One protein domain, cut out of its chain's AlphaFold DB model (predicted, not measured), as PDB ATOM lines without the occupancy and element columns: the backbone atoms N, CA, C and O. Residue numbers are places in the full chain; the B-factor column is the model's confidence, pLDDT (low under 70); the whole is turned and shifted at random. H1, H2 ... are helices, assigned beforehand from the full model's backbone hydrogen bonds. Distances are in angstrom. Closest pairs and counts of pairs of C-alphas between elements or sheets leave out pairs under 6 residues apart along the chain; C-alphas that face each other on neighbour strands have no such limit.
ATOM      1  N   ASP A 629      39.228  46.735 128.413       83.94
ATOM      2  CA  ASP A 629      40.457  46.976 129.185       83.94
ATOM      3  C   ASP A 629      41.624  46.143 128.655       83.94
ATOM      4  O   ASP A 629      42.719  46.669 128.458       83.94
ATOM      5  N   VAL A 630      41.382  44.865 128.336       85.44
ATOM      6  CA  VAL A 630      42.384  43.979 127.719       85.44
ATOM      7  C   VAL A 630      42.834  44.536 126.366       85.44
ATOM      8  O   VAL A 630      44.031  44.677 126.115       85.44
ATOM      9  N   HIS A 631      41.899  44.936 125.501       86.31
ATOM     10  CA  HIS A 631      42.220  45.545 124.207       86.31
ATOM     11  C   HIS A 631      42.968  46.886 124.353       86.31
ATOM     12  O   HIS A 631      43.890  47.164 123.576       86.31
ATOM     13  N   HIS A 632      42.648  47.696 125.367       87.00
ATOM     14  CA  HIS A 632      43.403  48.908 125.688       87.00
ATOM     15  C   HIS A 632      44.813  48.598 126.204       87.00
ATOM     16  O   HIS A 632      45.776  49.158 125.677       87.00
ATOM     17  N   ALA A 633      44.967  47.671 127.150       85.31
ATOM     18  CA  ALA A 633      46.261  47.223 127.660       85.31
ATOM     19  C   ALA A 633      47.153  46.673 126.534       85.31
ATOM     20  O   ALA A 633      48.326  47.034 126.448       85.31
ATOM     21  N   VAL A 634      46.589  45.902 125.600       88.56
ATOM     22  CA  VAL A 634      47.282  45.403 124.402       88.56
ATOM     23  C   VAL A 634      47.688  46.550 123.461       88.56
ATOM     24  O   VAL A 634      48.844  46.612 123.031       88.56
ATOM     25  N   ARG A 635      46.802  47.518 123.173       87.44
ATOM     26  CA  ARG A 635      47.146  48.696 122.345       87.44
ATOM     27  C   ARG A 635      48.222  49.574 122.982       87.44
ATOM     28  O   ARG A 635      49.121  50.040 122.271       87.44
ATOM     29  N   TYR A 636      48.165  49.803 124.292       87.12
ATOM     30  CA  TYR A 636      49.185  50.562 125.016       87.12
ATOM     31  C   TYR A 636      50.494  49.772 125.137       87.12
ATOM     32  O   TYR A 636      51.556  50.349 124.908       87.12
ATOM     33  N   GLY A 637      50.437  48.454 125.345       90.88
ATOM     34  CA  GLY A 637      51.583  47.543 125.333       90.88
ATOM     35  C   GLY A 637      52.341  47.574 124.006       90.88
ATOM     36  O   GLY A 637      53.521  47.926 123.981       90.88
ATOM     37  N   PHE A 638      51.665  47.348 122.873       85.25
ATOM     38  CA  PHE A 638      52.287  47.474 121.546       85.25
ATOM     39  C   PHE A 638      52.794  48.891 121.245       85.25
ATOM     40  O   PHE A 638      53.725  49.072 120.460       85.25
ATOM     41  N   SER A 639      52.210  49.927 121.846       83.56
ATOM     42  CA  SER A 639      52.690  51.308 121.691       83.56
ATOM     43  C   SER A 639      53.922  51.593 122.558       83.56
ATOM     44  O   SER A 639      54.837  52.273 122.095       83.56
ATOM     45  N   SER A 640      54.005  50.993 123.747       89.94
ATOM     46  CA  SER A 640      55.192  50.982 124.605       89.94
ATOM     47  C   SER A 640      56.351  50.232 123.941       89.94
ATOM     48  O   SER A 640      57.424  50.800 123.762       89.94
ATOM     49  N   VAL A 641      56.112  49.017 123.429       91.56
ATOM     50  CA  VAL A 641      57.115  48.228 122.686       91.56
ATOM     51  C   VAL A 641      57.612  48.975 121.445       91.56
ATOM     52  O   VAL A 641      58.814  49.013 121.194       91.56
ATOM     53  N   ARG A 642      56.728  49.640 120.685       91.88
ATOM     54  CA  ARG A 642      57.144  50.481 119.545       91.88
ATOM     55  C   ARG A 642      57.985  51.687 119.981       91.88
ATOM     56  O   ARG A 642      58.949  52.012 119.293       91.88
ATOM     57  N   ARG A 643      57.659  52.324 121.112       93.75
ATOM     58  CA  ARG A 643      58.417  53.449 121.689       93.75
ATOM     59  C   ARG A 643      59.798  53.023 122.195       93.75
ATOM     60  O   ARG A 643      60.786  53.672 121.869       93.75
ATOM     61  N   GLU A 644      59.894  51.924 122.934       93.31
ATOM     62  CA  GLU A 644      61.192  51.412 123.385       93.31
ATOM     63  C   GLU A 644      62.016  50.863 122.211       93.31
ATOM     64  O   GLU A 644      63.219  51.091 122.163       93.31
ATOM     65  N   LEU A 645      61.404  50.270 121.178       93.88
ATOM     66  CA  LEU A 645      62.126  49.887 119.959       93.88
ATOM     67  C   LEU A 645      62.696  51.100 119.200       93.88
ATOM     68  O   LEU A 645      63.816  51.023 118.690       93.88
ATOM     69  N   THR A 646      61.978  52.228 119.110       94.06
ATOM     70  CA  THR A 646      62.542  53.451 118.503       94.06
ATOM     71  C   THR A 646      63.630  54.075 119.376       94.06
ATOM     72  O   THR A 646      64.634  54.543 118.834       94.06
ATOM     73  N   ARG A 647      63.499  54.003 120.705       95.19
ATOM     74  CA  ARG A 647      64.537  54.415 121.656       95.19
ATOM     75  C   ARG A 647      65.803  53.560 121.545       95.19
ATOM     76  O   ARG A 647      66.873  54.118 121.328       95.19
ATOM     77  N   LEU A 648      65.693  52.232 121.591       95.00
ATOM     78  CA  LEU A 648      66.817  51.299 121.434       95.00
ATOM     79  C   LEU A 648      67.519  51.475 120.080       95.00
ATOM     80  O   LEU A 648      68.744  51.417 120.005       95.00
ATOM     81  N   ARG A 649      66.773  51.765 119.003       94.69
ATOM     82  CA  ARG A 649      67.360  52.124 117.698       94.69
ATOM     83  C   ARG A 649      68.155  53.435 117.755       94.69
ATOM     84  O   ARG A 649      69.218  53.510 117.142       94.69
ATOM     85  N   ALA A 650      67.686  54.446 118.488       93.50
ATOM     86  CA  ALA A 650      68.420  55.696 118.684       93.50
ATOM     87  C   ALA A 650      69.674  55.502 119.560       93.50
ATOM     88  O   ALA A 650      70.755  55.965 119.195       93.50
ATOM     89  N   GLU A 651      69.562  54.761 120.665       95.62
ATOM     90  CA  GLU A 651      70.686  54.414 121.545       95.62
ATOM     91  C   GLU A 651      71.747  53.585 120.793       95.62
ATOM     92  O   GLU A 651      72.935  53.899 120.865       95.62
ATOM     93  N   LEU A 652      71.343  52.625 119.949       95.75
ATOM     94  CA  LEU A 652      72.250  51.866 119.077       95.75
ATOM     95  C   LEU A 652      72.987  52.754 118.058       95.75
ATOM     96  O   LEU A 652      74.169  52.532 117.789       95.75
ATOM     97  N   VAL A 653      72.332  53.783 117.503       96.62
ATOM     98  CA  VAL A 653      72.994  54.774 116.633       96.62
ATOM     99  C   VAL A 653      74.021  55.594 117.418       96.62
ATOM    100  O   VAL A 653      75.120  55.826 116.910       96.62
ATOM    101  N   VAL A 654      73.723  55.973 118.667       94.25
ATOM    102  CA  VAL A 654      74.695  56.632 119.554       94.25
ATOM    103  C   VAL A 654      75.889  55.714 119.826       94.25
ATOM    104  O   VAL A 654      77.015  56.133 119.567       94.25
ATOM    105  N   VAL A 655      75.673  54.458 120.235       95.50
ATOM    106  CA  VAL A 655      76.747  53.472 120.485       95.50
ATOM    107  C   VAL A 655      77.602  53.252 119.232       95.50
ATOM    108  O   VAL A 655      78.830  53.313 119.302       95.50
ATOM    109  N   LYS A 656      76.983  53.102 118.053       94.88
ATOM    110  CA  LYS A 656      77.699  52.970 116.773       94.88
ATOM    111  C   LYS A 656      78.474  54.238 116.392       94.88
ATOM    112  O   LYS A 656      79.540  54.149 115.785       94.88
ATOM    113  N   SER A 657      77.984  55.425 116.761       91.69
ATOM    114  CA  SER A 657      78.733  56.677 116.589       91.69
ATOM    115  C   SER A 657      79.924  56.783 117.551       91.69
ATOM    116  O   SER A 657      80.978  57.291 117.165       91.69
ATOM    117  N   GLN A 658      79.790  56.257 118.773       95.62
ATOM    118  CA  GLN A 658      80.847  56.237 119.782       95.62
ATOM    119  C   GLN A 658      81.958  55.256 119.403       95.62
ATOM    120  O   GLN A 658      83.121  55.648 119.433       95.62
ATOM    121  N   SER A 659      81.632  54.040 118.952       87.56
ATOM    122  CA  SER A 659      82.635  53.080 118.470       87.56
ATOM    123  C   SER A 659      83.339  53.567 117.197       87.56
ATOM    124  O   SER A 659      84.563  53.514 117.123       87.56
ATOM    125  N   ALA A 660      82.617  54.172 116.244       93.38
ATOM    126  CA  ALA A 660      83.233  54.826 115.084       93.38
ATOM    127  C   ALA A 660      84.105  56.046 115.456       93.38
ATOM    128  O   ALA A 660      85.055  56.370 114.745       93.38
ATOM    129  N   SER A 661      83.801  56.738 116.559       87.00
ATOM    130  CA  SER A 661      84.629  57.822 117.108       87.00
ATOM    131  C   SER A 661      85.864  57.286 117.843       87.00
ATOM    132  O   SER A 661      86.934  57.883 117.749       87.00
ATOM    133  N   ALA A 662      85.746  56.144 118.527       91.56
ATOM    134  CA  ALA A 662      86.859  55.445 119.161       91.56
ATOM    135  C   ALA A 662      87.848  54.902 118.121       91.56
ATOM    136  O   ALA A 662      89.035  55.192 118.227       91.56
ATOM    137  N   LEU A 663      87.361  54.229 117.068       93.00
ATOM    138  CA  LEU A 663      88.176  53.771 115.934       93.00
ATOM    139  C   LEU A 663      88.982  54.930 115.332       93.00
ATOM    140  O   LEU A 663      90.203  54.907 115.403       93.00
ATOM    141  N   ARG A 664      88.327  56.032 114.937       92.81
ATOM    142  CA  ARG A 664      89.014  57.230 114.407       92.81
ATOM    143  C   ARG A 664      90.039  57.855 115.360       92.81
ATOM    144  O   ARG A 664      90.939  58.556 114.903       92.81
ATOM    145  N   ARG A 665      89.902  57.659 116.677       90.88
ATOM    146  CA  ARG A 665      90.915  58.078 117.661       90.88
ATOM    147  C   ARG A 665      92.100  57.118 117.703       90.88
ATOM    148  O   ARG A 665      93.209  57.598 117.879       90.88
ATOM    149  N   MET A 666      91.885  55.814 117.532       92.88
ATOM    150  CA  MET A 666      92.967  54.833 117.400       92.88
ATOM    151  C   MET A 666      93.705  55.015 116.069       92.88
ATOM    152  O   MET A 666      94.921  55.168 116.087       92.88
ATOM    153  N   ASP A 667      92.984  55.150 114.951       90.25
ATOM    154  CA  ASP A 667      93.545  55.443 113.623       90.25
ATOM    155  C   ASP A 667      94.402  56.726 113.652       90.25
ATOM    156  O   ASP A 667      95.530  56.766 113.163       90.25
ATOM    157  N   GLY A 668      93.881  57.783 114.291       83.81
ATOM    158  CA  GLY A 668      94.581  59.057 114.475       83.81
ATOM    159  C   GLY A 668      95.715  59.032 115.508       83.81
ATOM    160  O   GLY A 668      96.499  59.979 115.550       83.81
ATOM    161  N   VAL A 669      95.815  57.986 116.336       80.81
ATOM    162  CA  VAL A 669      96.979  57.731 117.199       80.81
ATOM    163  C   VAL A 669      98.033  56.933 116.438       80.81
ATOM    164  O   VAL A 669      99.187  57.335 116.484       80.81
ATOM    165  N   ALA A 670      97.655  55.896 115.682       74.06
ATOM    166  CA  ALA A 670      98.571  55.129 114.834       74.06
ATOM    167  C   ALA A 670      99.304  56.044 113.837       74.06
ATOM    168  O   ALA A 670     100.517  56.201 113.929       74.06
ATOM    169  N   ALA A 671      98.564  56.812 113.031       73.19
ATOM    170  CA  ALA A 671      99.153  57.768 112.088       73.19
ATOM    171  C   ALA A 671      99.992  58.882 112.759       73.19
ATOM    172  O   ALA A 671     100.825  59.518 112.111       73.19
ATOM    173  N   ALA A 672      99.784  59.144 114.056       68.19
ATOM    174  CA  ALA A 672     100.607  60.070 114.834       68.19
ATOM    175  C   ALA A 672     101.856  59.406 115.444       68.19
ATOM    176  O   ALA A 672     102.830  60.112 115.698       68.19
ATOM    177  N   VAL A 673     101.841  58.087 115.667       73.44
ATOM    178  CA  VAL A 673     103.007  57.274 116.046       73.44
ATOM    179  C   VAL A 673     103.925  57.098 114.838       73.44
ATOM    180  O   VAL A 673     105.102  57.436 114.949       73.44
ATOM    181  N   ASP A 674     103.385  56.727 113.675       66.25
ATOM    182  CA  ASP A 674     104.141  56.571 112.421       66.25
ATOM    183  C   ASP A 674     104.851  57.880 112.025       66.25
ATOM    184  O   ASP A 674     106.011  57.899 111.619       66.25
ATOM    185  N   GLY A 675     104.183  59.025 112.212       62.31
ATOM    186  CA  GLY A 675     104.798  60.337 112.003       62.31
ATOM    187  C   GLY A 675     105.819  60.752 113.078       62.31
ATOM    188  O   GLY A 675     106.599  61.683 112.848       62.31
ATOM    189  N   SER A 676     105.829  60.108 114.253       59.06
ATOM    190  CA  SER A 676     106.612  60.557 115.414       59.06
ATOM    191  C   SER A 676     108.108  60.273 115.311       59.06
ATOM    192  O   SER A 676     108.885  61.038 115.881       59.06
ATOM    193  N   GLU A 677     108.535  59.267 114.544       56.38
ATOM    194  CA  GLU A 677     109.955  58.918 114.374       56.38
ATOM    195  C   GLU A 677     110.776  60.107 113.849       56.38
ATOM    196  O   GLU A 677     111.833  60.444 114.392       56.38
ATOM    197  N   SER A 678     110.218  60.833 112.872       56.84
ATOM    198  CA  SER A 678     110.807  62.057 112.311       56.84
ATOM    199  C   SER A 678     111.002  63.172 113.352       56.84
ATOM    200  O   SER A 678     111.985  63.913 113.312       56.84
ATOM    201  N   GLY A 679     110.086  63.274 114.320       61.22
ATOM    202  CA  GLY A 679     110.167  64.219 115.432       61.22
ATOM    203  C   GLY A 679     111.128  63.752 116.524       61.22
ATOM    204  O   GLY A 679     111.889  64.563 117.051       61.22
ATOM    205  N   ASN A 680     111.130  62.455 116.832       65.81
ATOM    206  CA  ASN A 680     111.978  61.852 117.855       65.81
ATOM    207  C   ASN A 680     113.460  61.969 117.491       65.81
ATOM    208  O   ASN A 680     114.242  62.338 118.358       65.81
ATOM    209  N   CYS A 681     113.842  61.781 116.223       61.66
ATOM    210  CA  CYS A 681     115.219  62.006 115.765       61.66
ATOM    211  C   CYS A 681     115.708  63.439 116.076       61.66
ATOM    212  O   CYS A 681     116.736  63.628 116.726       61.66
ATOM    213  N   VAL A 682     114.913  64.463 115.735       68.88
ATOM    214  CA  VAL A 682     115.240  65.880 116.009       68.88
ATOM    215  C   VAL A 682     115.174  66.222 117.506       68.88
ATOM    216  O   VAL A 682     115.838  67.154 117.965       68.88
ATOM    217  N   VAL A 683     114.383  65.495 118.301       71.38
ATOM    218  CA  VAL A 683     114.373  65.631 119.767       71.38
ATOM    219  C   VAL A 683     115.614  64.986 120.385       71.38
ATOM    220  O   VAL A 683     116.221  65.613 121.246       71.38
ATOM    221  N   LEU A 684     116.036  63.807 119.925       75.38
ATOM    222  CA  LEU A 684     117.264  63.138 120.363       75.38
ATOM    223  C   LEU A 684     118.504  63.974 120.026       75.38
ATOM    224  O   LEU A 684     119.311  64.225 120.911       75.38
ATOM    225  N   GLU A 685     118.594  64.525 118.813       76.44
ATOM    226  CA  GLU A 685     119.670  65.448 118.416       76.44
ATOM    227  C   GLU A 685     119.727  66.709 119.306       76.44
ATOM    228  O   GLU A 685     120.790  67.264 119.574       76.44
ATOM    229  N   ARG A 686     118.577  67.175 119.808       76.12
ATOM    230  CA  ARG A 686     118.507  68.291 120.767       76.12
ATOM    231  C   ARG A 686     118.785  67.877 122.205       76.12
ATOM    232  O   ARG A 686     119.104  68.753 123.003       76.12
ATOM    233  N   LEU A 687     118.633  66.597 122.535       79.19
ATOM    234  CA  LEU A 687     118.970  66.048 123.842       79.19
ATOM    235  C   LEU A 687     120.469  65.787 123.946       79.19
ATOM    236  O   LEU A 687     121.044  66.247 124.918       79.19
ATOM    237  N   THR A 688     121.121  65.215 122.932       77.19
ATOM    238  CA  THR A 688     122.589  65.066 122.916       77.19
ATOM    239  C   THR A 688     123.300  66.425 122.903       77.19
ATOM    240  O   THR A 688     124.264  66.624 123.634       77.19
ATOM    241  N   ARG A 689     122.768  67.423 122.176       75.56
ATOM    242  CA  ARG A 689     123.224  68.832 122.254       75.56
ATOM    243  C   ARG A 689     122.927  69.526 123.597       75.56
ATOM    244  O   ARG A 689     123.459  70.607 123.838       75.56
ATOM    245  N   LEU A 690     122.039  68.980 124.432       80.44
ATOM    246  CA  LEU A 690     121.764  69.487 125.785       80.44
ATOM    247  C   LEU A 690     122.653  68.793 126.814       80.44
ATOM    248  O   LEU A 690     123.229  69.464 127.658       80.44
ATOM    249  N   GLU A 691     122.787  67.478 126.694       81.88
ATOM    250  CA  GLU A 691     123.697  66.610 127.433       81.88
ATOM    251  C   GLU A 691     125.139  67.097 127.289       81.88
ATOM    252  O   GLU A 691     125.776  67.367 128.296       81.88
ATOM    253  N   SER A 692     125.615  67.381 126.070       77.19
ATOM    254  CA  SER A 692     126.954  67.944 125.866       77.19
ATOM    255  C   SER A 692     127.148  69.288 126.579       77.19
ATOM    256  O   SER A 692     128.215  69.535 127.119       77.19
ATOM    257  N   VAL A 693     126.120  70.147 126.622       80.31
ATOM    258  CA  VAL A 693     126.151  71.449 127.323       80.31
ATOM    259  C   VAL A 693     126.034  71.287 128.845       80.31
ATOM    260  O   VAL A 693     126.531  72.133 129.589       80.31
ATOM    261  N   LEU A 694     125.403  70.213 129.321       73.44
ATOM    262  CA  LEU A 694     125.328  69.852 130.737       73.44
ATOM    263  C   LEU A 694     126.636  69.216 131.222       73.44
ATOM    264  O   LEU A 694     127.079  69.573 132.309       73.44
ATOM    265  N   SER A 695     127.305  68.398 130.405       72.81
ATOM    266  CA  SER A 695     128.681  67.941 130.641       72.81
ATOM    267  C   SER A 695     129.646  69.125 130.675       72.81
ATOM    268  O   SER A 695     130.305  69.324 131.687       72.81
ATOM    269  N   ASP A 696     129.616  70.011 129.668       77.00
ATOM    270  CA  ASP A 696     130.402  71.259 129.648       77.00
ATOM    271  C   ASP A 696     130.186  72.098 130.922       77.00
ATOM    272  O   ASP A 696     131.113  72.713 131.446       77.00
ATOM    273  N   PHE A 697     128.954  72.139 131.441       73.38
ATOM    274  CA  PHE A 697     128.622  72.853 132.673       73.38
ATOM    275  C   PHE A 697     129.053  72.099 133.942       73.38
ATOM    276  O   PHE A 697     129.506  72.737 134.891       73.38
ATOM    277  N   SER A 698     128.962  70.768 133.956       68.38
ATOM    278  CA  SER A 698     129.459  69.900 135.028       68.38
ATOM    279  C   SER A 698     130.978  70.003 135.152       68.38
ATOM    280  O   SER A 698     131.481  70.269 136.239       68.38
ATOM    281  N   ASP A 699     131.704  69.906 134.041       65.50
ATOM    282  CA  ASP A 699     133.162  69.999 133.999       65.50
ATOM    283  C   ASP A 699     133.636  71.400 134.400       65.50
ATOM    284  O   ASP A 699     134.573  71.541 135.186       65.50
ATOM    285  N   ARG A 700     132.927  72.457 133.972       66.38
ATOM    286  CA  ARG A 700     133.160  73.825 134.468       66.38
ATOM    287  C   ARG A 700     132.879  73.951 135.965       66.38
ATOM    288  O   ARG A 700     133.665  74.593 136.655       66.38
ATOM    289  N   LEU A 701     131.810  73.341 136.488       60.47
ATOM    290  CA  LEU A 701     131.525  73.335 137.927       60.47
ATOM    291  C   LEU A 701     132.617  72.599 138.712       60.47
ATOM    292  O   LEU A 701     133.087  73.129 139.717       60.47
ATOM    293  N   VAL A 702     133.059  71.427 138.246       62.97
ATOM    294  CA  VAL A 702     134.162  70.649 138.833       62.97
ATOM    295  C   VAL A 702     135.464  71.453 138.805       62.97
ATOM    296  O   VAL A 702     136.105  71.576 139.846       62.97
ATOM    297  N   ALA A 703     135.800  72.091 137.680       51.78
ATOM    298  CA  ALA A 703     136.970  72.959 137.558       51.78
ATOM    299  C   ALA A 703     136.907  74.167 138.512       51.78
ATOM    300  O   ALA A 703     137.875  74.436 139.220       51.78
ATOM    301  N   ALA A 719     120.954  78.059 149.144       66.38
ATOM    302  CA  ALA A 719     120.103  78.370 148.000       66.38
ATOM    303  C   ALA A 719     120.634  77.812 146.667       66.38
ATOM    304  O   ALA A 719     119.825  77.519 145.780       66.38
ATOM    305  N   THR A 720     121.955  77.657 146.518       73.06
ATOM    306  CA  THR A 720     122.569  76.960 145.375       73.06
ATOM    307  C   THR A 720     122.347  75.459 145.490       73.06
ATOM    308  O   THR A 720     121.629  74.914 144.662       73.06
ATOM    309  N   VAL A 721     122.760  74.817 146.588       75.44
ATOM    310  CA  VAL A 721     122.566  73.370 146.804       75.44
ATOM    311  C   VAL A 721     121.075  72.986 146.706       75.44
ATOM    312  O   VAL A 721     120.739  71.975 146.093       75.44
ATOM    313  N   VAL A 722     120.140  73.823 147.188       75.44
ATOM    314  CA  VAL A 722     118.692  73.628 146.948       75.44
ATOM    315  C   VAL A 722     118.311  73.674 145.463       75.44
ATOM    316  O   VAL A 722     117.418  72.927 145.062       75.44
ATOM    317  N   ARG A 723     118.893  74.564 144.648       79.00
ATOM    318  CA  ARG A 723     118.672  74.591 143.189       79.00
ATOM    319  C   ARG A 723     119.255  73.337 142.545       79.00
ATOM    320  O   ARG A 723     118.568  72.726 141.737       79.00
ATOM    321  N   ASP A 724     120.472  72.969 142.909       77.44
ATOM    322  CA  ASP A 724     121.253  71.968 142.186       77.44
ATOM    323  C   ASP A 724     120.668  70.566 142.423       77.44
ATOM    324  O   ASP A 724     120.387  69.851 141.463       77.44
ATOM    325  N   ILE A 725     120.269  70.255 143.668       81.56
ATOM    326  CA  ILE A 725     119.461  69.064 144.002       81.56
ATOM    327  C   ILE A 725     118.166  69.007 143.173       81.56
ATOM    328  O   ILE A 725     117.734  67.933 142.767       81.56
ATOM    329  N   LYS A 726     117.522  70.149 142.897       80.44
ATOM    330  CA  LYS A 726     116.263  70.196 142.125       80.44
ATOM    331  C   LYS A 726     116.457  70.027 140.623       80.44
ATOM    332  O   LYS A 726     115.518  69.576 139.973       80.44
ATOM    333  N   VAL A 727     117.611  70.417 140.080       83.12
ATOM    334  CA  VAL A 727     117.962  70.175 138.673       83.12
ATOM    335  C   VAL A 727     118.316  68.702 138.502       83.12
ATOM    336  O   VAL A 727     117.635  68.015 137.750       83.12
ATOM    337  N   LEU A 728     119.266  68.200 139.293       82.00
ATOM    338  CA  LEU A 728     119.759  66.824 139.205       82.00
ATOM    339  C   LEU A 728     118.681  65.779 139.537       82.00
ATOM    340  O   LEU A 728     118.624  64.735 138.896       82.00
ATOM    341  N   LEU A 729     117.758  66.059 140.468       84.31
ATOM    342  CA  LEU A 729     116.606  65.178 140.700       84.31
ATOM    343  C   LEU A 729     115.621  65.188 139.524       84.31
ATOM    344  O   LEU A 729     115.060  64.149 139.189       84.31
ATOM    345  N   LEU A 730     115.376  66.346 138.900       80.50
ATOM    346  CA  LEU A 730     114.500  66.414 137.728       80.50
ATOM    347  C   LEU A 730     115.114  65.654 136.548       80.50
ATOM    348  O   LEU A 730     114.395  64.967 135.833       80.50
ATOM    349  N   GLU A 731     116.426  65.768 136.377       83.00
ATOM    350  CA  GLU A 731     117.219  65.071 135.372       83.00
ATOM    351  C   GLU A 731     117.211  63.554 135.589       83.00
ATOM    352  O   GLU A 731     116.764  62.831 134.703       83.00
ATOM    353  N   ALA A 732     117.558  63.079 136.791       79.81
ATOM    354  CA  ALA A 732     117.518  61.660 137.146       79.81
ATOM    355  C   ALA A 732     116.133  61.035 136.899       79.81
ATOM    356  O   ALA A 732     116.034  60.015 136.221       79.81
ATOM    357  N   LEU A 733     115.055  61.683 137.359       82.25
ATOM    358  CA  LEU A 733     113.685  61.197 137.147       82.25
ATOM    359  C   LEU A 733     113.265  61.232 135.670       82.25
ATOM    360  O   LEU A 733     112.526  60.361 135.220       82.25
ATOM    361  N   VAL A 734     113.709  62.228 134.898       80.94
ATOM    362  CA  VAL A 734     113.434  62.295 133.453       80.94
ATOM    363  C   VAL A 734     114.213  61.222 132.689       80.94
ATOM    364  O   VAL A 734     113.692  60.710 131.701       80.94
ATOM    365  N   CYS A 735     115.411  60.849 133.137       78.75
ATOM    366  CA  CYS A 735     116.151  59.717 132.587       78.75
ATOM    367  C   CYS A 735     115.480  58.382 132.939       78.75
ATOM    368  O   CYS A 735     115.210  57.613 132.022       78.75
ATOM    369  N   GLU A 736     115.088  58.149 134.198       79.00
ATOM    370  CA  GLU A 736     114.345  56.938 134.595       79.00
ATOM    371  C   GLU A 736     113.043  56.763 133.800       79.00
ATOM    372  O   GLU A 736     112.779  55.686 133.276       79.00
ATOM    373  N   ILE A 737     112.265  57.837 133.616       81.62
ATOM    374  CA  ILE A 737     111.017  57.817 132.830       81.62
ATOM    375  C   ILE A 737     111.273  57.590 131.323       81.62
ATOM    376  O   ILE A 737     110.366  57.161 130.611       81.62
ATOM    377  N   ARG A 738     112.487  57.850 130.814       77.50
ATOM    378  CA  ARG A 738     112.886  57.538 129.425       77.50
ATOM    379  C   ARG A 738     113.402  56.112 129.253       77.50
ATOM    380  O   ARG A 738     113.227  55.553 128.177       77.50
ATOM    381  N   THR A 739     114.048  55.549 130.273       77.19
ATOM    382  CA  THR A 739     114.523  54.155 130.282       77.19
ATOM    383  C   THR A 739     113.464  53.167 130.772       77.19
ATOM    384  O   THR A 739     113.704  51.965 130.743       77.19
ATOM    385  N   ALA A 740     112.313  53.664 131.230       81.62
ATOM    386  CA  ALA A 740     111.171  52.882 131.681       81.62
ATOM    387  C   ALA A 740     110.700  51.898 130.598       81.62
ATOM    388  O   ALA A 740     110.203  52.296 129.543       81.62
ATOM    389  N   THR A 741     110.830  50.608 130.890       70.88
ATOM    390  CA  THR A 741     110.379  49.502 130.038       70.88
ATOM    391  C   THR A 741     108.930  49.115 130.332       70.88
ATOM    392  O   THR A 741     108.213  48.681 129.430       70.88
ATOM    393  N   THR A 742     108.465  49.323 131.569       67.88
ATOM    394  CA  THR A 742     107.078  49.061 131.977       67.88
ATOM    395  C   THR A 742     106.289  50.344 132.239       67.88
ATOM    396  O   THR A 742     106.822  51.390 132.614       67.88
ATOM    397  N   SER A 743     104.962  50.263 132.113       66.50
ATOM    398  CA  SER A 743     104.049  51.373 132.424       66.50
ATOM    399  C   SER A 743     104.035  51.773 133.908       66.50
ATOM    400  O   SER A 743     103.545  52.856 134.231       66.50
ATOM    401  N   ALA A 744     104.586  50.942 134.799       63.94
ATOM    402  CA  ALA A 744     104.788  51.264 136.209       63.94
ATOM    403  C   ALA A 744     106.031  52.151 136.426       63.94
ATOM    404  O   ALA A 744     105.960  53.122 137.177       63.94
ATOM    405  N   GLU A 745     107.140  51.881 135.724       67.25
ATOM    406  CA  GLU A 745     108.370  52.696 135.783       67.25
ATOM    407  C   GLU A 745     108.156  54.133 135.275       67.25
ATOM    408  O   GLU A 745     108.754  55.070 135.799       67.25
ATOM    409  N   VAL A 746     107.240  54.336 134.319       71.62
ATOM    410  CA  VAL A 746     106.842  55.668 133.809       71.62
ATOM    411  C   VAL A 746     106.243  56.570 134.907       71.62
ATOM    412  O   VAL A 746     106.259  57.799 134.782       71.62
ATOM    413  N   TYR A 747     105.735  55.991 135.999       72.38
ATOM    414  CA  TYR A 747     105.149  56.711 137.132       72.38
ATOM    415  C   TYR A 747     105.862  56.344 138.445       72.38
ATOM    416  O   TYR A 747     105.281  55.653 139.289       72.38
ATOM    417  N   PRO A 748     107.110  56.818 138.655       72.06
ATOM    418  CA  PRO A 748     107.934  56.414 139.789       72.06
ATOM    419  C   PRO A 748     107.236  56.685 141.128       72.06
ATOM    420  O   PRO A 748     106.723  57.778 141.400       72.06
ATOM    421  N   THR A 749     107.207  55.657 141.975       73.62
ATOM    422  CA  THR A 749     106.512  55.682 143.266       73.62
ATOM    423  C   THR A 749     107.153  56.682 144.225       73.62
ATOM    424  O   THR A 749     108.342  56.999 144.122       73.62
ATOM    425  N   ALA A 750     106.403  57.120 145.241       70.19
ATOM    426  CA  ALA A 750     106.942  58.000 146.278       70.19
ATOM    427  C   ALA A 750     108.211  57.430 146.949       70.19
ATOM    428  O   ALA A 750     109.096  58.203 147.295       70.19
ATOM    429  N   ALA A 751     108.343  56.103 147.075       72.06
ATOM    430  CA  ALA A 751     109.551  55.468 147.604       72.06
ATOM    431  C   ALA A 751     110.766  55.667 146.677       72.06
ATOM    432  O   ALA A 751     111.803  56.144 147.133       72.06
ATOM    433  N   THR A 752     110.626  55.389 145.376       76.25
ATOM    434  CA  THR A 752     111.719  55.579 144.399       76.25
ATOM    435  C   THR A 752     112.133  57.047 144.269       76.25
ATOM    436  O   THR A 752     113.321  57.360 144.328       76.25
ATOM    437  N   VAL A 753     111.171  57.980 144.224       78.81
ATOM    438  CA  VAL A 753     111.479  59.418 144.163       78.81
ATOM    439  C   VAL A 753     112.107  59.930 145.467       78.81
ATOM    440  O   VAL A 753     112.950  60.824 145.418       78.81
ATOM    441  N   ASN A 754     111.758  59.360 146.628       77.19
ATOM    442  CA  ASN A 754     112.453  59.661 147.883       77.19
ATOM    443  C   ASN A 754     113.910  59.182 147.837       77.19
ATOM    444  O   ASN A 754     114.799  59.965 148.157       77.19
ATOM    445  N   ALA A 755     114.160  57.939 147.410       79.25
ATOM    446  CA  ALA A 755     115.513  57.391 147.302       79.25
ATOM    447  C   ALA A 755     116.384  58.227 146.348       79.25
ATOM    448  O   ALA A 755     117.484  58.634 146.711       79.25
ATOM    449  N   ARG A 756     115.862  58.600 145.169       81.50
ATOM    450  CA  ARG A 756     116.574  59.496 144.240       81.50
ATOM    451  C   ARG A 756     116.787  60.901 144.802       81.50
ATOM    452  O   ARG A 756     117.863  61.455 144.607       81.50
ATOM    453  N   LEU A 757     115.821  61.473 145.529       84.06
ATOM    454  CA  LEU A 757     116.001  62.764 146.207       84.06
ATOM    455  C   LEU A 757     117.133  62.709 147.242       84.06
ATOM    456  O   LEU A 757     117.904  63.662 147.323       84.06
ATOM    457  N   LEU A 758     117.233  61.627 148.017       82.44
ATOM    458  CA  LEU A 758     118.271  61.459 149.037       82.44
ATOM    459  C   LEU A 758     119.645  61.193 148.420       82.44
ATOM    460  O   LEU A 758     120.596  61.878 148.775       82.44
ATOM    461  N   SER A 759     119.735  60.308 147.428       80.88
ATOM    462  CA  SER A 759     120.990  60.010 146.729       80.88
ATOM    463  C   SER A 759     121.553  61.238 145.992       80.88
ATOM    464  O   SER A 759     122.734  61.572 146.112       80.88
ATOM    465  N   VAL A 760     120.689  62.019 145.323       84.25
ATOM    466  CA  VAL A 760     121.073  63.317 144.738       84.25
ATOM    467  C   VAL A 760     121.455  64.330 145.826       84.25
ATOM    468  O   VAL A 760     122.427  65.066 145.659       84.25
ATOM    469  N   ALA A 761     120.741  64.381 146.955       80.38
ATOM    470  CA  ALA A 761     121.093  65.264 148.067       80.38
ATOM    471  C   ALA A 761     122.472  64.936 148.664       80.38
ATOM    472  O   ALA A 761     123.274  65.852 148.849       80.38
ATOM    473  N   ALA A 762     122.770  63.654 148.892       82.94
ATOM    474  CA  ALA A 762     124.068  63.148 149.330       82.94
ATOM    475  C   ALA A 762     125.195  63.568 148.375       82.94
ATOM    476  O   ALA A 762     126.178  64.172 148.814       82.94
ATOM    477  N   GLY A 763     125.006  63.365 147.066       82.50
ATOM    478  CA  GLY A 763     125.971  63.763 146.036       82.50
ATOM    479  C   GLY A 763     126.262  65.270 146.006       82.50
ATOM    480  O   GLY A 763     127.425  65.676 145.992       82.50
ATOM    481  N   VAL A 764     125.234  66.128 146.049       82.69
ATOM    482  CA  VAL A 764     125.440  67.593 146.015       82.69
ATOM    483  C   VAL A 764     126.042  68.109 147.332       82.69
ATOM    484  O   VAL A 764     126.933  68.964 147.298       82.69
ATOM    485  N   MET A 765     125.596  67.584 148.481       79.44
ATOM    486  CA  MET A 765     126.088  67.987 149.808       79.44
ATOM    487  C   MET A 765     127.461  67.401 150.175       79.44
ATOM    488  O   MET A 765     128.078  67.922 151.101       79.44
ATOM    489  N   LYS A 766     127.939  66.358 149.477       81.75
ATOM    490  CA  LYS A 766     129.104  65.534 149.861       81.75
ATOM    491  C   LYS A 766     128.968  64.947 151.279       81.75
ATOM    492  O   LYS A 766     129.842  65.128 152.121       81.75
ATOM    493  N   MET A 767     127.846  64.285 151.560       77.38
ATOM    494  CA  MET A 767     127.533  63.699 152.875       77.38
ATOM    495  C   MET A 767     126.848  62.337 152.735       77.38
ATOM    496  O   MET A 767     126.359  62.017 151.655       77.38
ATOM    497  N   SER A 768     126.789  61.548 153.814       80.19
ATOM    498  CA  SER A 768     126.075  60.265 153.797       80.19
ATOM    499  C   SER A 768     124.560  60.459 153.629       80.19
ATOM    500  O   SER A 768     124.005  61.513 153.962       80.19
ATOM    501  N   GLU A 769     123.860  59.439 153.124       78.56
ATOM    502  CA  GLU A 769     122.405  59.524 152.945       78.56
ATOM    503  C   GLU A 769     121.683  59.748 154.286       78.56
ATOM    504  O   GLU A 769     120.784  60.588 154.349       78.56
ATOM    505  N   SER A 770     122.137  59.127 155.384       73.25
ATOM    506  CA  SER A 770     121.634  59.404 156.738       73.25
ATOM    507  C   SER A 770     121.781  60.879 157.122       73.25
ATOM    508  O   SER A 770     120.772  61.528 157.417       73.25
ATOM    509  N   ASP A 771     122.982  61.454 157.029       74.56
ATOM    510  CA  ASP A 771     123.229  62.839 157.465       74.56
ATOM    511  C   ASP A 771     122.469  63.856 156.600       74.56
ATOM    512  O   ASP A 771     122.053  64.915 157.079       74.56
ATOM    513  N   THR A 772     122.259  63.547 155.314       77.50
ATOM    514  CA  THR A 772     121.417  64.386 154.451       77.50
ATOM    515  C   THR A 772     119.936  64.265 154.772       77.50
ATOM    516  O   THR A 772     119.249  65.287 154.712       77.50
ATOM    517  N   THR A 773     119.422  63.098 155.194       75.44
ATOM    518  CA  THR A 773     118.044  63.025 155.710       75.44
ATOM    519  C   THR A 773     117.879  63.934 156.924       75.44
ATOM    520  O   THR A 773     116.886  64.662 156.998       75.44
ATOM    521  N   GLU A 774     118.864  63.971 157.829       72.38
ATOM    522  CA  GLU A 774     118.835  64.844 158.998       72.38
ATOM    523  C   GLU A 774     118.941  66.318 158.609       72.38
ATOM    524  O   GLU A 774     118.074  67.096 158.994       72.38
ATOM    525  N   LYS A 775     119.910  66.727 157.779       71.75
ATOM    526  CA  LYS A 775     120.041  68.135 157.350       71.75
ATOM    527  C   LYS A 775     118.847  68.643 156.534       71.75
ATOM    528  O   LYS A 775     118.459  69.806 156.671       71.75
ATOM    529  N   LEU A 776     118.207  67.788 155.732       70.56
ATOM    530  CA  LEU A 776     116.951  68.121 155.050       70.56
ATOM    531  C   LEU A 776     115.787  68.289 156.046       70.56
ATOM    532  O   LEU A 776     114.961  69.190 155.871       70.56
ATOM    533  N   GLN A 777     115.732  67.474 157.107       68.06
ATOM    534  CA  GLN A 777     114.727  67.560 158.177       68.06
ATOM    535  C   GLN A 777     114.972  68.721 159.158       68.06
ATOM    536  O   GLN A 777     114.010  69.353 159.599       68.06
ATOM    537  N   GLN A 778     116.235  69.088 159.411       64.38
ATOM    538  CA  GLN A 778     116.693  70.242 160.208       64.38
ATOM    539  C   GLN A 778     116.374  71.606 159.554       64.38
ATOM    540  O   GLN A 778     116.798  72.660 160.027       64.38
ATOM    541  N   LYS A 779     115.499  71.610 158.537       56.78
ATOM    542  CA  LYS A 779     114.614  72.735 158.187       56.78
ATOM    543  C   LYS A 779     115.272  73.908 157.445       56.78
ATOM    544  O   LYS A 779     114.645  74.958 157.315       56.78
ATOM    545  N   MET A 780     116.473  73.724 156.888       50.03
ATOM    546  CA  MET A 780     117.136  74.746 156.059       50.03
ATOM    547  C   MET A 780     116.781  74.710 154.559       50.03
ATOM    548  O   MET A 780     116.959  75.722 153.887       50.03
ATOM    549  N   MET A 781     116.301  73.586 154.004       54.22
ATOM    550  CA  MET A 781     116.342  73.377 152.538       54.22
ATOM    551  C   MET A 781     115.012  73.024 151.850       54.22
ATOM    552  O   MET A 781     114.816  73.354 150.676       54.22
ATOM    553  N   LEU A 782     114.059  72.414 152.558       54.41
ATOM    554  CA  LEU A 782     112.699  72.161 152.064       54.41
ATOM    555  C   LEU A 782     111.662  72.562 153.130       54.41
ATOM    556  O   LEU A 782     111.971  72.531 154.321       54.41
ATOM    557  N   PRO A 783     110.431  72.958 152.741       44.41
ATOM    558  CA  PRO A 783     109.398  73.400 153.678       44.41
ATOM    559  C   PRO A 783     108.764  72.219 154.437       44.41
ATOM    560  O   PRO A 783     107.612  71.849 154.205       44.41
ATOM    561  N   VAL A 784     109.526  71.647 155.372       44.22
ATOM    562  CA  VAL A 784     109.091  70.610 156.314       44.22
ATOM    563  C   VAL A 784     107.959  71.156 157.192       44.22
ATOM    564  O   VAL A 784     108.177  71.985 158.082       44.22
ATOM    565  N   ARG A 785     106.732  70.666 156.978       42.56
ATOM    566  CA  ARG A 785     105.713  70.658 158.038       42.56
ATOM    567  C   ARG A 785     106.049  69.507 158.985       42.56
ATOM    568  O   ARG A 785     106.443  68.444 158.516       42.56
ATOM    569  N   LYS A 786     105.917  69.727 160.301       34.16
ATOM    570  CA  LYS A 786     106.192  68.686 161.307       34.16
ATOM    571  C   LYS A 786     105.374  67.427 160.966       34.16
ATOM    572  O   LYS A 786     104.160  67.573 160.800       34.16
ATOM    573  N   HIS A 797     105.077  64.460 148.447       40.91
ATOM    574  CA  HIS A 797     103.792  64.564 147.725       40.91
ATOM    575  C   HIS A 797     103.489  65.983 147.190       40.91
ATOM    576  O   HIS A 797     103.067  66.132 146.043       40.91
ATOM    577  N   GLN A 798     103.748  67.050 147.962       45.59
ATOM    578  CA  GLN A 798     103.559  68.426 147.462       45.59
ATOM    579  C   GLN A 798     104.640  68.877 146.467       45.59
ATOM    580  O   GLN A 798     104.379  69.776 145.664       45.59
ATOM    581  N   TYR A 799     105.831  68.272 146.491       46.47
ATOM    582  CA  TYR A 799     106.895  68.597 145.544       46.47
ATOM    583  C   TYR A 799     106.691  67.872 144.206       46.47
ATOM    584  O   TYR A 799     106.640  68.538 143.171       46.47
ATOM    585  N   LEU A 800     106.420  66.555 144.220       51.34
ATOM    586  CA  LEU A 800     106.032  65.786 143.026       51.34
ATOM    587  C   LEU A 800     104.828  66.425 142.333       51.34
ATOM    588  O   LEU A 800     104.881  66.670 141.135       51.34
ATOM    589  N   LYS A 801     103.768  66.778 143.075       45.88
ATOM    590  CA  LYS A 801     102.557  67.396 142.503       45.88
ATOM    591  C   LYS A 801     102.834  68.726 141.784       45.88
ATOM    592  O   LYS A 801     102.089  69.103 140.883       45.88
ATOM    593  N   ARG A 802     103.926  69.419 142.133       50.84
ATOM    594  CA  ARG A 802     104.394  70.635 141.448       50.84
ATOM    595  C   ARG A 802     105.294  70.322 140.248       50.84
ATOM    596  O   ARG A 802     105.166  70.983 139.221       50.84
ATOM    597  N   VAL A 803     106.151  69.305 140.354       49.88
ATOM    598  CA  VAL A 803     107.032  68.831 139.270       49.88
ATOM    599  C   VAL A 803     106.231  68.170 138.143       49.88
ATOM    600  O   VAL A 803     106.328  68.617 137.003       49.88
ATOM    601  N   PHE A 804     105.347  67.213 138.446       45.66
ATOM    602  CA  PHE A 804     104.406  66.624 137.480       45.66
ATOM    603  C   PHE A 804     103.477  67.674 136.852       45.66
ATOM    604  O   PHE A 804     103.125  67.557 135.680       45.66
ATOM    605  N   GLY A 805     103.111  68.727 137.594       48.75
ATOM    606  CA  GLY A 805     102.383  69.873 137.043       48.75
ATOM    607  C   GLY A 805     103.177  70.607 135.953       48.75
ATOM    608  O   GLY A 805     102.630  70.913 134.897       48.75
ATOM    609  N   HIS A 806     104.476  70.836 136.170       47.25
ATOM    610  CA  HIS A 806     105.361  71.435 135.165       47.25
ATOM    611  C   HIS A 806     105.666  70.493 133.988       47.25
ATOM    612  O   HIS A 806     105.646  70.949 132.846       47.25
ATOM    613  N   LEU A 807     105.896  69.198 134.232       50.16
ATOM    614  CA  LEU A 807     106.153  68.206 133.178       50.16
ATOM    615  C   LEU A 807     104.953  68.078 132.225       50.16
ATOM    616  O   LEU A 807     105.111  68.249 131.017       50.16
ATOM    617  N   ASN A 808     103.739  67.895 132.756       38.53
ATOM    618  CA  ASN A 808     102.520  67.820 131.942       38.53
ATOM    619  C   ASN A 808     102.247  69.113 131.152       38.53
ATOM    620  O   ASN A 808     101.784  69.057 130.009       38.53
ATOM    621  N   PHE A 809     102.568  70.284 131.715       40.28
ATOM    622  CA  PHE A 809     102.425  71.558 131.003       40.28
ATOM    623  C   PHE A 809     103.446  71.706 129.860       40.28
ATOM    624  O   PHE A 809     103.096  72.173 128.779       40.28
ATOM    625  N   SER A 810     104.689  71.252 130.047       42.84
ATOM    626  CA  SER A 810     105.706  71.241 128.984       42.84
ATOM    627  C   SER A 810     105.354  70.273 127.849       42.84
ATOM    628  O   SER A 810     105.444  70.645 126.678       42.84
ATOM    629  N   LEU A 811     104.891  69.060 128.177       43.28
ATOM    630  CA  LEU A 811     104.481  68.047 127.194       43.28
ATOM    631  C   LEU A 811     103.281  68.511 126.349       43.28
ATOM    632  O   LEU A 811     103.267  68.340 125.127       43.28
ATOM    633  N   THR A 812     102.294  69.165 126.970       37.84
ATOM    634  CA  THR A 812     101.143  69.735 126.248       37.84
ATOM    635  C   THR A 812     101.511  70.977 125.431       37.84
ATOM    636  O   THR A 812     101.042  71.117 124.298       37.84
ATOM    637  N   TRP A 813     102.398  71.849 125.929       34.44
ATOM    638  CA  TRP A 813     102.849  73.027 125.180       34.44
ATOM    639  C   TRP A 813     103.701  72.669 123.953       34.44
ATOM    640  O   TRP A 813     103.530  73.281 122.900       34.44
ATOM    641  N   GLY A 814     104.562  71.647 124.040       39.41
ATOM    642  CA  GLY A 814     105.331  71.148 122.891       39.41
ATOM    643  C   GLY A 814     104.427  70.703 121.735       39.41
ATOM    644  O   GLY A 814     104.617  71.129 120.592       39.41
TER     645      GLY A 814
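Overview. This is residues 629 to 703, 719 to 786 and 797 to 814 of the 932 residues of an uncharacterized protein of Porphyra umbilicalis (UniProt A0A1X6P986). A very long helix, H1, meets a second long helix, H2, end to end at a corner, and this two-helix arm stands free of a small cluster in which H3 and H5 pack on H4, with H6 near the cluster. The arm makes the length of an outline of 97 by 47 by 25 A. The printed part has 161 residues with six named helices, H1 to H6 in chain order, and no named strand; its class is all helix. It is extended, with a radius of gyration of the C-alphas of 28.3 A.

Along the chain. Find C-alpha 629 at (40.457, 46.976, 129.185); from there H1, residues 629 to 674, runs 66.5 A. After Gly 675, H2, residues 676 to 703, runs 39.6 A and ends at C-alpha 703 at (136.970, 72.959, 137.558). Next come H3, residues 719 to 739, 30.5 A; H4, residues 750 to 765, 21.9 A; and H5, residues 769 to 777, 12.3 A. H6, residues 797 to 814, runs 25.7 A and ends at (105.331, 71.148, 122.891).

Arrangement. H1 and H2 meet only through their link, and residues 629 to 703 stand free. H3 and H4 touch, closest at the C-alphas of Ile 725 and Ala 761, 5.8 A, at a steep tilt of 47 degrees, opposite ways. With residues 758 to 765 alone, H4 touches H5, about perpendicular at 84 degrees; the C-alphas of Ala 762 and Glu 769 come closest, 5.4 A. H6 is close to H4 but not clearly touching: the closest C-alphas, of Ala 750 and His 797, are 7.4 A apart. In H4 and H5 every O i to N i+4 pair is within hydrogen-bond range; in H1 41 of 42, H2 22 of 24, H3 16 of 17 and H6 13 of 14 are.

Size, cuts and confidence. The C-alphas farthest apart, of Asp 629 and Ala 703, are 100.3 A apart. Look for two cuts: C-alphas 703 and 719 are 20.6 A apart, and C-alphas 786 and 797 are 14.4 A apart. Of the links that are printed whole, no link is long. Mean pLDDT of the printed part is 73.8; 49 residues are under 70, among them 674 to 682, 777 to 786 and 797 to 814.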